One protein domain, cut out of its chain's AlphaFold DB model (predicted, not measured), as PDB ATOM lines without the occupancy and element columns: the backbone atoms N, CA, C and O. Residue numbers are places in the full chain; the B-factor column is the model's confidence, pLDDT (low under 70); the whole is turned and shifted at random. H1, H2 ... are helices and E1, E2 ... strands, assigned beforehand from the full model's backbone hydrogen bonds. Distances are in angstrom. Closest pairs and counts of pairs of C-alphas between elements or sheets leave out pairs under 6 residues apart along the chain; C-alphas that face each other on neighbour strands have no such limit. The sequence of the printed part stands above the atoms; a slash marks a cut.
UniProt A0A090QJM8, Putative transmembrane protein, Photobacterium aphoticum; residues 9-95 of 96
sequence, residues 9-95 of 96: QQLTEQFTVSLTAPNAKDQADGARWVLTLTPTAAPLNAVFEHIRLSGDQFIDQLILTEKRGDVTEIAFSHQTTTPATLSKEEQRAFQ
ATOM      1  N   GLN A   9     189.881 175.860 127.075       65.94
ATOM      2  CA  GLN A   9     189.607 174.516 126.579       65.94
ATOM      3  C   GLN A   9     190.912 173.748 126.321       65.94
ATOM      4  O   GLN A   9     191.075 172.637 126.822       65.94
ATOM      5  N   GLN A  10     191.889 174.374 125.660       66.44
ATOM      6  CA  GLN A  10     193.211 173.770 125.439       66.44
ATOM      7  C   GLN A  10     194.023 173.614 126.733       66.44
ATOM      8  O   GLN A  10     194.799 172.670 126.873       66.44
ATOM      9  N   LEU A  11     193.808 174.494 127.717       70.06
ATOM     10  CA  LEU A  11     194.397 174.355 129.054       70.06
ATOM     11  C   LEU A  11     194.052 173.000 129.689       70.06
ATOM     12  O   LEU A  11     194.930 172.349 130.248       70.06
ATOM     13  N   THR A  12     192.809 172.531 129.559       71.88
ATOM     14  CA  THR A  12     192.399 171.237 130.136       71.88
ATOM     15  C   THR A  12     192.980 170.017 129.417       71.88
ATOM     16  O   THR A  12     193.056 168.943 130.006       71.88
ATOM     17  N   GLU A  13     193.441 170.170 128.173       81.19
ATOM     18  CA  GLU A  13     194.106 169.089 127.432       81.19
ATOM     19  C   GLU A  13     195.541 168.865 127.927       81.19
ATOM     20  O   GLU A  13     196.049 167.743 127.900       81.19
ATOM     21  N   GLN A  14     196.198 169.930 128.394       83.56
ATOM     22  CA  GLN A  14     197.615 169.912 128.768       83.56
ATOM     23  C   GLN A  14     197.855 169.992 130.277       83.56
ATOM     24  O   GLN A  14     198.980 169.748 130.718       83.56
ATOM     25  N   PHE A  15     196.827 170.307 131.072       90.25
ATOM     26  CA  PHE A  15     196.929 170.484 132.516       90.25
ATOM     27  C   PHE A  15     195.779 169.826 133.273       90.25
ATOM     28  O   PHE A  15     194.614 169.895 132.887       90.25
ATOM     29  N   THR A  16     196.108 169.274 134.437       93.00
ATOM     30  CA  THR A  16     195.130 169.072 135.504       93.00
ATOM     31  C   THR A  16     194.915 170.403 136.208       93.00
ATOM     32  O   THR A  16     195.881 171.062 136.594       93.00
ATOM     33  N   VAL A  17     193.654 170.791 136.377       92.25
ATOM     34  CA  VAL A  17     193.257 172.082 136.941       92.25
ATOM     35  C   VAL A  17     192.649 171.871 138.325       92.25
ATOM     36  O   VAL A  17     191.713 171.088 138.475       92.25
ATOM     37  N   SER A  18     193.157 172.574 139.337       94.69
ATOM     38  CA  SER A  18     192.642 172.524 140.708       94.69
ATOM     39  C   SER A  18     192.351 173.927 141.229       94.69
ATOM     40  O   SER A  18     193.266 174.722 141.427       94.69
ATOM     41  N   LEU A  19     191.069 174.231 141.441       94.75
ATOM     42  CA  LEU A  19     190.617 175.469 142.072       94.75
ATOM     43  C   LEU A  19     190.387 175.212 143.563       94.75
ATOM     44  O   LEU A  19     189.623 174.322 143.934       94.75
ATOM     45  N   THR A  20     191.037 175.997 144.415       95.69
ATOM     46  CA  THR A  20     190.980 175.848 145.873       95.69
ATOM     47  C   THR A  20     190.716 177.181 146.560       95.69
ATOM     48  O   THR A  20     190.956 178.256 146.003       95.69
ATOM     49  N   ALA A  21     190.201 177.101 147.788       95.25
ATOM     50  CA  ALA A  21     190.136 178.262 148.660       95.25
ATOM     51  C   ALA A  21     191.564 178.672 149.080       95.25
ATOM     52  O   ALA A  21     192.378 177.791 149.374       95.25
ATOM     53  N   PRO A  22     191.874 179.976 149.148       94.81
ATOM     54  CA  PRO A  22     193.195 180.441 149.546       94.81
ATOM     55  C   PRO A  22     193.504 180.098 151.007       94.81
ATOM     56  O   PRO A  22     192.629 180.148 151.880       94.81
ATOM     57  N   ASN A  23     194.763 179.774 151.297       94.31
ATOM     58  CA  ASN A  23     195.209 179.548 152.671       94.31
ATOM     59  C   ASN A  23     195.355 180.886 153.435       94.31
ATOM     60  O   ASN A  23     195.117 181.960 152.889       94.31
ATOM     61  N   ALA A  24     195.748 180.840 154.712       93.69
ATOM     62  CA  ALA A  24     195.871 182.049 155.536       93.69
ATOM     63  C   ALA A  24     196.878 183.079 154.985       93.69
ATOM     64  O   ALA A  24     196.654 184.277 155.136       93.69
ATOM     65  N   LYS A  25     197.963 182.625 154.342       91.75
ATOM     66  CA  LYS A  25     198.953 183.507 153.713       91.75
ATOM     67  C   LYS A  25     198.357 184.169 152.473       91.75
ATOM     68  O   LYS A  25     198.373 185.385 152.370       91.75
ATOM     69  N   ASP A  26     197.755 183.376 151.595       92.25
ATOM     70  CA  ASP A  26     197.147 183.877 150.361       92.25
ATOM     71  C   ASP A  26     196.046 184.908 150.641       92.25
ATOM     72  O   ASP A  26     195.930 185.910 149.943       92.25
ATOM     73  N   GLN A  27     195.251 184.682 151.691       91.06
ATOM     74  CA  GLN A  27     194.225 185.632 152.127       91.06
ATOM     75  C   GLN A  27     194.826 186.932 152.666       91.06
ATOM     76  O   GLN A  27     194.252 187.997 152.442       91.06
ATOM     77  N   ALA A  28     195.963 186.862 153.367       92.00
ATOM     78  CA  ALA A  28     196.686 188.055 153.806       92.00
ATOM     79  C   ALA A  28     197.222 188.861 152.610       92.00
ATOM     80  O   ALA A  28     197.231 190.088 152.667       92.00
ATOM     81  N   ASP A  29     197.563 188.174 151.517       88.75
ATOM     82  CA  ASP A  29     197.963 188.764 150.236       88.75
ATOM     83  C   ASP A  29     196.754 189.195 149.368       88.75
ATOM     84  O   ASP A  29     196.918 189.628 148.231       88.75
ATOM     85  N   GLY A  30     195.527 189.108 149.899       91.19
ATOM     86  CA  GLY A  30     194.299 189.577 149.248       91.19
ATOM     87  C   GLY A  30     193.629 188.569 148.312       91.19
ATOM     88  O   GLY A  30     192.541 188.846 147.805       91.19
ATOM     89  N   ALA A  31     194.207 187.381 148.118       94.25
ATOM     90  CA  ALA A  31     193.630 186.373 147.243       94.25
ATOM     91  C   ALA A  31     192.303 185.833 147.798       94.25
ATOM     92  O   ALA A  31     192.147 185.547 148.990       94.25
ATOM     93  N   ARG A  32     191.341 185.640 146.896       96.25
ATOM     94  CA  ARG A  32     190.018 185.051 147.154       96.25
ATOM     95  C   ARG A  32     189.856 183.687 146.497       96.25
ATOM     96  O   ARG A  32     189.027 182.896 146.944       96.25
ATOM     97  N   TRP A  33     190.697 183.378 145.517       96.06
ATOM     98  CA  TRP A  33     190.825 182.056 144.916       96.06
ATOM     99  C   TRP A  33     192.289 181.715 144.616       96.06
ATOM    100  O   TRP A  33     193.145 182.593 144.488       96.06
ATOM    101  N   VAL A  34     192.561 180.415 144.495       97.00
ATOM    102  CA  VAL A  34     193.851 179.876 144.051       97.00
ATOM    103  C   VAL A  34     193.605 178.793 143.010       97.00
ATOM    104  O   VAL A  34     192.869 177.840 143.267       97.00
ATOM    105  N   LEU A  35     194.243 178.923 141.850       94.94
ATOM    106  CA  LEU A  35     194.201 177.963 140.754       94.94
ATOM    107  C   LEU A  35     195.582 177.339 140.558       94.94
ATOM    108  O   LEU A  35     196.549 178.044 140.283       94.94
ATOM    109  N   THR A  36     195.668 176.017 140.644       95.75
ATOM    110  CA  THR A  36     196.894 175.271 140.348       95.75
ATOM    111  C   THR A  36     196.715 174.485 139.057       95.75
ATOM    112  O   THR A  36     195.761 173.718 138.912       95.75
ATOM    113  N   LEU A  37     197.644 174.675 138.125       93.81
ATOM    114  CA  LEU A  37     197.742 173.965 136.858       93.81
ATOM    115  C   LEU A  37     198.946 173.025 136.915       93.81
ATOM    116  O   LEU A  37     200.090 173.471 137.026       93.81
ATOM    117  N   THR A  38     198.698 171.725 136.801       94.94
ATOM    118  CA  THR A  38     199.752 170.706 136.781       94.94
ATOM    119  C   THR A  38     199.836 170.099 135.387       94.94
ATOM    120  O   THR A  38     198.866 169.473 134.954       94.94
ATOM    121  N   PRO A  39     200.949 170.267 134.657       93.25
ATOM    122  CA  PRO A  39     201.059 169.774 133.290       93.25
ATOM    123  C   PRO A  39     200.995 168.243 133.238       93.25
ATOM    124  O   PRO A  39     201.660 167.549 134.007       93.25
ATOM    125  N   THR A  40     200.216 167.705 132.304       92.38
ATOM    126  CA  THR A  40     199.981 166.259 132.163       92.38
ATOM    127  C   THR A  40     200.903 165.615 131.130       92.38
ATOM    128  O   THR A  40     201.284 164.454 131.286       92.38
ATOM    129  N   ALA A  41     201.325 166.370 130.111       87.44
ATOM    130  CA  ALA A  41     202.076 165.859 128.967       87.44
ATOM    131  C   ALA A  41     203.345 166.671 128.651       87.44
ATOM    132  O   ALA A  41     203.508 167.826 129.057       87.44
ATOM    133  N   ALA A  42     204.260 166.038 127.914       86.19
ATOM    134  CA  ALA A  42     205.467 166.681 127.407       86.19
ATOM    135  C   ALA A  42     205.117 167.710 126.309       86.19
ATOM    136  O   ALA A  42     204.150 167.506 125.576       86.19
ATOM    137  N   PRO A  43     205.900 168.797 126.159       86.00
ATOM    138  CA  PRO A  43     207.140 169.097 126.885       86.00
ATOM    139  C   PRO A  43     206.918 169.768 128.249       86.00
ATOM    140  O   PRO A  43     207.850 169.852 129.043       86.00
ATOM    141  N   LEU A  44     205.703 170.233 128.541       87.75
ATOM    142  CA  LEU A  44     205.424 171.057 129.719       87.75
ATOM    143  C   LEU A  44     205.669 170.307 131.027       87.75
ATOM    144  O   LEU A  44     206.303 170.854 131.924       87.75
ATOM    145  N   ASN A  45     205.267 169.037 131.113       90.44
ATOM    146  CA  ASN A  45     205.503 168.219 132.304       90.44
ATOM    147  C   ASN A  45     206.983 167.859 132.522       90.44
ATOM    148  O   ASN A  45     207.325 167.319 133.572       90.44
ATOM    149  N   ALA A  46     207.866 168.122 131.555       90.38
ATOM    150  CA  ALA A  46     209.305 167.945 131.712       90.38
ATOM    151  C   ALA A  46     209.975 169.192 132.309       90.38
ATOM    152  O   ALA A  46     211.054 169.079 132.889       90.38
ATOM    153  N   VAL A  47     209.334 170.356 132.173       90.94
ATOM    154  CA  VAL A  47     209.850 171.653 132.624       90.94
ATOM    155  C   VAL A  47     209.199 172.051 133.941       90.94
ATOM    156  O   VAL A  47     209.892 172.234 134.938       90.94
ATOM    157  N   PHE A  48     207.868 172.115 133.974       92.75
ATOM    158  CA  PHE A  48     207.121 172.627 135.116       92.75
ATOM    159  C   PHE A  48     206.667 171.507 136.048       92.75
ATOM    160  O   PHE A  48     206.202 170.448 135.618       92.75
ATOM    161  N   GLU A  49     206.798 171.761 137.345       95.88
ATOM    162  CA  GLU A  49     206.146 170.981 138.388       95.88
ATOM    163  C   GLU A  49     204.681 171.405 138.509       95.88
ATOM    164  O   GLU A  49     203.783 170.570 138.417       95.88
ATOM    165  N   HIS A  50     204.440 172.707 138.658       95.50
ATOM    166  CA  HIS A  50     203.109 173.300 138.668       95.50
ATOM    167  C   HIS A  50     203.182 174.796 138.356       95.50
ATOM    168  O   HIS A  50     204.212 175.447 138.537       95.50
ATOM    169  N   ILE A  51     202.056 175.342 137.909       94.56
ATOM    170  CA  ILE A  51     201.836 176.773 137.740       94.56
ATOM    171  C   ILE A  51     200.697 177.162 138.675       94.56
ATOM    172  O   ILE A  51     199.633 176.547 138.644       94.56
ATOM    173  N   ARG A  52     200.907 178.168 139.516       95.88
ATOM    174  CA  ARG A  52     199.938 178.614 140.513       95.88
ATOM    175  C   ARG A  52     199.526 180.051 140.244       95.88
ATOM    176  O   ARG A  52     200.376 180.926 140.151       95.88
ATOM    177  N   LEU A  53     198.225 180.282 140.153       95.19
ATOM    178  CA  LEU A  53     197.618 181.596 140.003       95.19
ATOM    179  C   LEU A  53     196.778 181.908 141.235       95.19
ATOM    180  O   LEU A  53     196.124 181.018 141.783       95.19
ATOM    181  N   SER A  54     196.759 183.166 141.650       96.44
ATOM    182  CA  SER A  54     195.886 183.631 142.725       96.44
ATOM    183  C   SER A  54     195.437 185.063 142.496       96.44
ATOM    184  O   SER A  54     196.139 185.851 141.857       96.44
ATOM    185  N   GLY A  55     194.276 185.395 143.044       95.44
ATOM    186  CA  GLY A  55     193.763 186.756 143.047       95.44
ATOM    187  C   GLY A  55     192.315 186.830 143.505       95.44
ATOM    188  O   GLY A  55     191.820 185.912 144.167       95.44
ATOM    189  N   ASP A  56     191.655 187.930 143.161       93.19
ATOM    190  CA  ASP A  56     190.232 188.176 143.418       93.19
ATOM    191  C   ASP A  56     189.449 188.393 142.115       93.19
ATOM    192  O   ASP A  56     189.118 187.438 141.414       93.19
ATOM    193  N   GLN A  57     189.173 189.641 141.735       90.81
ATOM    194  CA  GLN A  57     188.499 189.931 140.469       90.81
ATOM    195  C   GLN A  57     189.411 189.662 139.259       90.81
ATOM    196  O   GLN A  57     188.934 189.305 138.180       90.81
ATOM    197  N   PHE A  58     190.719 189.831 139.446       90.81
ATOM    198  CA  PHE A  58     191.759 189.618 138.446       90.81
ATOM    199  C   PHE A  58     192.830 188.664 138.986       90.81
ATOM    200  O   PHE A  58     192.785 188.248 140.140       90.81
ATOM    201  N   ILE A  59     193.782 188.287 138.129       92.19
ATOM    202  CA  ILE A  59     194.972 187.538 138.542       92.19
ATOM    203  C   ILE A  59     195.951 188.528 139.165       92.19
ATOM    204  O   ILE A  59     196.450 189.401 138.457       92.19
ATOM    205  N   ASP A  60     196.265 188.352 140.442       94.19
ATOM    206  CA  ASP A  60     197.186 189.219 141.181       94.19
ATOM    207  C   ASP A  60     198.601 188.637 141.225       94.19
ATOM    208  O   ASP A  60     199.584 189.374 141.163       94.19
ATOM    209  N   GLN A  61     198.723 187.306 141.242       95.19
ATOM    210  CA  GLN A  61     200.010 186.615 141.258       95.19
ATOM    211  C   GLN A  61     199.992 185.371 140.366       95.19
ATOM    212  O   GLN A  61     199.007 184.631 140.309       95.19
ATOM    213  N   LEU A  62     201.120 185.128 139.701       95.06
ATOM    214  CA  LEU A  62     201.429 183.925 138.940       95.06
ATOM    215  C   LEU A  62     202.808 183.408 139.372       95.06
ATOM    216  O   LEU A  62     203.804 184.117 139.266       95.06
ATOM    217  N   ILE A  63     202.861 182.165 139.839       96.44
ATOM    218  CA  ILE A  63     204.087 181.477 140.245       96.44
ATOM    219  C   ILE A  63     204.276 180.262 139.340       96.44
ATOM    220  O   ILE A  63     203.398 179.404 139.253       96.44
ATOM    221  N   LEU A  64     205.424 180.180 138.675       95.19
ATOM    222  CA  LEU A  64     205.830 179.035 137.871       95.19
ATOM    223  C   LEU A  64     206.937 178.304 138.620       95.19
ATOM    224  O   LEU A  64     208.015 178.862 138.823       95.19
ATOM    225  N   THR A  65     206.668 177.061 139.008       96.94
ATOM    226  CA  THR A  65     207.646 176.204 139.676       96.94
ATOM    227  C   THR A  65     208.173 175.198 138.667       96.94
ATOM    228  O   THR A  65     207.418 174.369 138.148       96.94
ATOM    229  N   GLU A  66     209.467 175.256 138.370       95.12
ATOM    230  CA  GLU A  66     210.133 174.294 137.501       95.12
ATOM    231  C   GLU A  66     210.657 173.091 138.282       95.12
ATOM    232  O   GLU A  66     211.130 173.200 139.411       95.12
ATOM    233  N   LYS A  67     210.679 171.924 137.633       94.19
ATOM    234  CA  LYS A  67     211.216 170.680 138.210       94.19
ATOM    235  C   LYS A  67     212.691 170.767 138.590       94.19
ATOM    236  O   LYS A  67     213.184 169.936 139.347       94.19
ATOM    237  N   ARG A  68     213.416 171.729 138.017       92.62
ATOM    238  CA  ARG A  68     214.845 171.954 138.265       92.62
ATOM    239  C   ARG A  68     215.105 172.861 139.470       92.62
ATOM    240  O   ARG A  68     216.264 173.054 139.816       92.62
ATOM    241  N   GLY A  69     214.048 173.354 140.118       90.12
ATOM    242  CA  GLY A  69     214.118 174.201 141.308       90.12
ATOM    243  C   GLY A  69     214.035 175.699 141.017       90.12
ATOM    244  O   GLY A  69     213.940 176.479 141.962       90.12
ATOM    245  N   ASP A  70     214.034 176.100 139.744       96.69
ATOM    246  CA  ASP A  70     213.812 177.491 139.364       96.69
ATOM    247  C   ASP A  70     212.355 177.886 139.639       96.69
ATOM    248  O   ASP A  70     211.413 177.138 139.353       96.69
ATOM    249  N   VAL A  71     212.175 179.077 140.210       97.06
ATOM    250  CA  VAL A  71     210.862 179.650 140.504       97.06
ATOM    251  C   VAL A  71     210.789 181.027 139.874       97.06
ATOM    252  O   VAL A  71     211.608 181.899 140.163       97.06
ATOM    253  N   THR A  72     209.786 181.226 139.023       96.12
ATOM    254  CA  THR A  72     209.453 182.542 138.478       96.12
ATOM    255  C   THR A  72     208.196 183.055 139.157       96.12
ATOM    256  O   THR A  72     207.164 182.387 139.140       96.12
ATOM    257  N   GLU A  73     208.275 184.253 139.724       96.62
ATOM    258  CA  GLU A  73     207.147 184.944 140.336       96.62
ATOM    259  C   GLU A  73     206.810 186.199 139.532       96.62
ATOM    260  O   GLU A  73     207.679 187.015 139.222       96.62
ATOM    261  N   ILE A  74     205.534 186.343 139.189       94.69
ATOM    262  CA  ILE A  74     204.991 187.489 138.471       94.69
ATOM    263  C   ILE A  74     203.864 188.063 139.323       94.69
ATOM    264  O   ILE A  74     202.850 187.401 139.551       94.69
ATOM    265  N   ALA A  75     204.044 189.301 139.778       94.56
ATOM    266  CA  ALA A  75     203.024 190.069 140.478       94.56
ATOM    267  C   ALA A  75     202.394 191.078 139.515       94.56
ATOM    268  O   ALA A  75     203.093 191.869 138.873       94.56
ATOM    269  N   PHE A  76     201.072 191.058 139.418       93.50
ATOM    270  CA  PHE A  76     200.314 192.003 138.613       93.50
ATOM    271  C   PHE A  76     199.916 193.202 139.468       93.50
ATOM    272  O   PHE A  76     199.550 193.081 140.632       93.50
ATOM    273  N   SER A  77     199.993 194.391 138.881       90.94
ATOM    274  CA  SER A  77     199.545 195.623 139.522       90.94
ATOM    275  C   SER A  77     198.956 196.556 138.476       90.94
ATOM    276  O   SER A  77     199.261 196.428 137.290       90.94
ATOM    277  N   HIS A  78     198.116 197.496 138.917       90.75
ATOM    278  CA  HIS A  78     197.467 198.472 138.037       90.75
ATOM    279  C   HIS A  78     196.661 197.817 136.899       90.75
ATOM    280  O   HIS A  78     196.629 198.334 135.781       90.75
ATOM    281  N   GLN A  79     196.015 196.672 137.165       89.12
ATOM    282  CA  GLN A  79     195.182 196.020 136.156       89.12
ATOM    283  C   GLN A  79     193.990 196.927 135.826       89.12
ATOM    284  O   GLN A  79     193.350 197.500 136.708       89.12
ATOM    285  N   THR A  80     193.677 197.048 134.541       86.44
ATOM    286  CA  THR A  80     192.528 197.811 134.057       86.44
ATOM    287  C   THR A  80     191.845 197.035 132.943       86.44
ATOM    288  O   THR A  80     192.498 196.499 132.053       86.44
ATOM    289  N   THR A  81     190.516 196.992 132.978       84.50
ATOM    290  CA  THR A  81     189.677 196.514 131.865       84.50
ATOM    291  C   THR A  81     189.199 197.661 130.979       84.50
ATOM    292  O   THR A  81     188.342 197.479 130.114       84.50
ATOM    293  N   THR A  82     189.726 198.865 131.213       85.62
ATOM    294  CA  THR A  82     189.423 200.061 130.437       85.62
ATOM    295  C   THR A  82     190.653 200.520 129.655       85.62
ATOM    296  O   THR A  82     191.745 200.577 130.229       85.62
ATOM    297  N   PRO A  83     190.482 200.883 128.372       85.56
ATOM    298  CA  PRO A  83     189.241 200.805 127.590       85.56
ATOM    299  C   PRO A  83     188.829 199.355 127.276       85.56
ATOM    300  O   PRO A  83     189.666 198.470 127.176       85.56
ATOM    301  N   ALA A  84     187.529 199.119 127.071       81.25
ATOM    302  CA  ALA A  84     187.002 197.781 126.765       81.25
ATOM    303  C   ALA A  84     187.414 197.249 125.377       81.25
ATOM    304  O   ALA A  84     187.107 196.111 125.028       81.25
ATOM    305  N   THR A  85     188.074 198.072 124.560       82.19
ATOM    306  CA  THR A  85     188.579 197.691 123.243       82.19
ATOM    307  C   THR A  85     190.093 197.725 123.243       82.19
ATOM    308  O   THR A  85     190.678 198.750 123.593       82.19
ATOM    309  N   LEU A  86     190.699 196.646 122.752       80.38
ATOM    310  CA  LEU A  86     192.131 196.587 122.494       80.38
ATOM    311  C   LEU A  86     192.550 197.736 121.571       80.38
ATOM    312  O   LEU A  86     191.895 198.009 120.557       80.38
ATOM    313  N   SER A  87     193.663 198.378 121.897       84.00
ATOM    314  CA  SER A  87     194.363 199.284 120.996       84.00
ATOM    315  C   SER A  87     194.790 198.552 119.718       84.00
ATOM    316  O   SER A  87     194.863 197.323 119.663       84.00
ATOM    317  N   LYS A  88     195.111 199.305 118.660       84.12
ATOM    318  CA  LYS A  88     195.590 198.710 117.398       84.12
ATOM    319  C   LYS A  88     196.846 197.853 117.589       84.12
ATOM    320  O   LYS A  88     197.027 196.893 116.849       84.12
ATOM    321  N   GLU A  89     197.700 198.215 118.545       82.88
ATOM    322  CA  GLU A  89     198.934 197.480 118.828       82.88
ATOM    323  C   GLU A  89     198.631 196.161 119.545       82.88
ATOM    324  O   GLU A  89     199.101 195.111 119.122       82.88
ATOM    325  N   GLU A  90     197.760 196.189 120.556       81.31
ATOM    326  CA  GLU A  90     197.325 194.977 121.258       81.31
ATOM    327  C   GLU A  90     196.594 194.016 120.318       81.31
ATOM    328  O   GLU A  90     196.856 192.820 120.352       81.31
ATOM    329  N   GLN A  91     195.745 194.517 119.412       82.19
ATOM    330  CA  GLN A  91     195.063 193.676 118.417       82.19
ATOM    331  C   GLN A  91     196.036 192.862 117.556       82.19
ATOM    332  O   GLN A  91     195.728 191.722 117.219       82.19
ATOM    333  N   ARG A  92     197.212 193.408 117.212       80.94
ATOM    334  CA  ARG A  92     198.221 192.672 116.433       80.94
ATOM    335  C   ARG A  92     198.789 191.482 117.199       80.94
ATOM    336  O   ARG A  92     199.061 190.459 116.581       80.94
ATOM    337  N   ALA A  93     198.945 191.595 118.518       74.69
ATOM    338  CA  ALA A  93     199.486 190.521 119.350       74.69
ATOM    339  C   ALA A  93     198.578 189.276 119.398       74.69
ATOM    340  O   ALA A  93     199.070 188.188 119.671       74.69
ATOM    341  N   PHE A  94     197.285 189.426 119.086       69.00
ATOM    342  CA  PHE A  94     196.306 188.331 119.029       69.00
ATOM    343  C   PHE A  94     196.003 187.832 117.599       69.00
ATOM    344  O   PHE A  94     195.125 186.992 117.428       69.00
ATOM    345  N   GLN A  95     196.667 188.363 116.562       70.19
ATOM    346  CA  GLN A  95     196.478 187.961 115.151       70.19
ATOM    347  C   GLN A  95     197.601 187.059 114.605       70.19
ATOM    348  O   GLN A  95     197.548 186.678 113.434       70.19
TER     349      GLN A  95
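This is residues 9 to 95 of the 96 residues of the protein "Putative transmembrane protein" of Photobacterium aphoticum (UniProt A0A090QJM8). Look first for a single, twisted wall of five strands, with short helices at the ends of its strands: H1 and H3 near one end of E2, H2 near the other. From the last strand, E5, a long stretch of residues 76 to 87 leads away to the small helix H4, and residues 87 to 93 stick out from the rest. The printed part has 87 residues, with named elements in the order H1 E1 H2 E2 H3 E3 E4 E5 H4. The sheet order is E1 E2 E3 E4 E5, antiparallel throughout, and the class is mixed, helices and strands. The whole is loose, with a radius of gyration of the C-alphas of 15.1 A and spans of 38 by 35 by 24 A.

Begin with the sheet at C-alpha 15, at (196.929, 170.484, 132.516), where E1 starts; it covers residues 15 to 20 and is 15.6 A long. E2 is residues 33 to 39, 19.8 A; E3 is residues 48 to 55, 21.0 A; E4 is residues 59 to 66, 20.2 A; E5 is residues 71 to 75, 13.0 A. Find H1 at residues 9 to 14, H2 at residues 24 to 28 and H3 at residues 44 to 47. H4, residues 88 to 93, runs from C-alpha 88 at (195.590, 198.710, 117.398) to C-alpha 93 at (199.486, 190.521, 119.350).

Edge strand E1 is the antiparallel neighbour of E2 at 160 degrees; look for N 18 and O 36, 2.9 A apart, within hydrogen-bond range. Between E2 and E3, at 162 degrees, N 37 and O 51 are 2.8 A apart. E3, E4 and E5 form a meander, each strand the antiparallel neighbour of the one before, with hairpins E3 and E4, and E4 and E5. There N 52 and O 63 are 2.8 A apart, and N 64 and O 72 are 2.8 A apart. H3 stands at the sheet's level, with a height of 3.5 A; its closest C-alphas to E2 are Asn 45 and Pro 39, 4.8 A. H1 only grazes the sheet with residues 11 to 14, and H2 only grazes it with residues 26 to 27. H4 is not on the sheet. H2 has every O i to N i+4 pair within hydrogen-bond range, H1 has 1 of 2, H4 has 0 of 2 but 2 of 3 O i to N i+3 pairs, and H3 is too short for an O i to N i+4 pair.

The C-alphas farthest apart are those of Ala 24 and Lys 88, 41.6 A. The printed part has no cut, and the link from E5 to H4, 12 residues, is long; the other links are tight. The mean pLDDT of the printed part is 89.7, with residues 9 to 10 and residue 94 under 70.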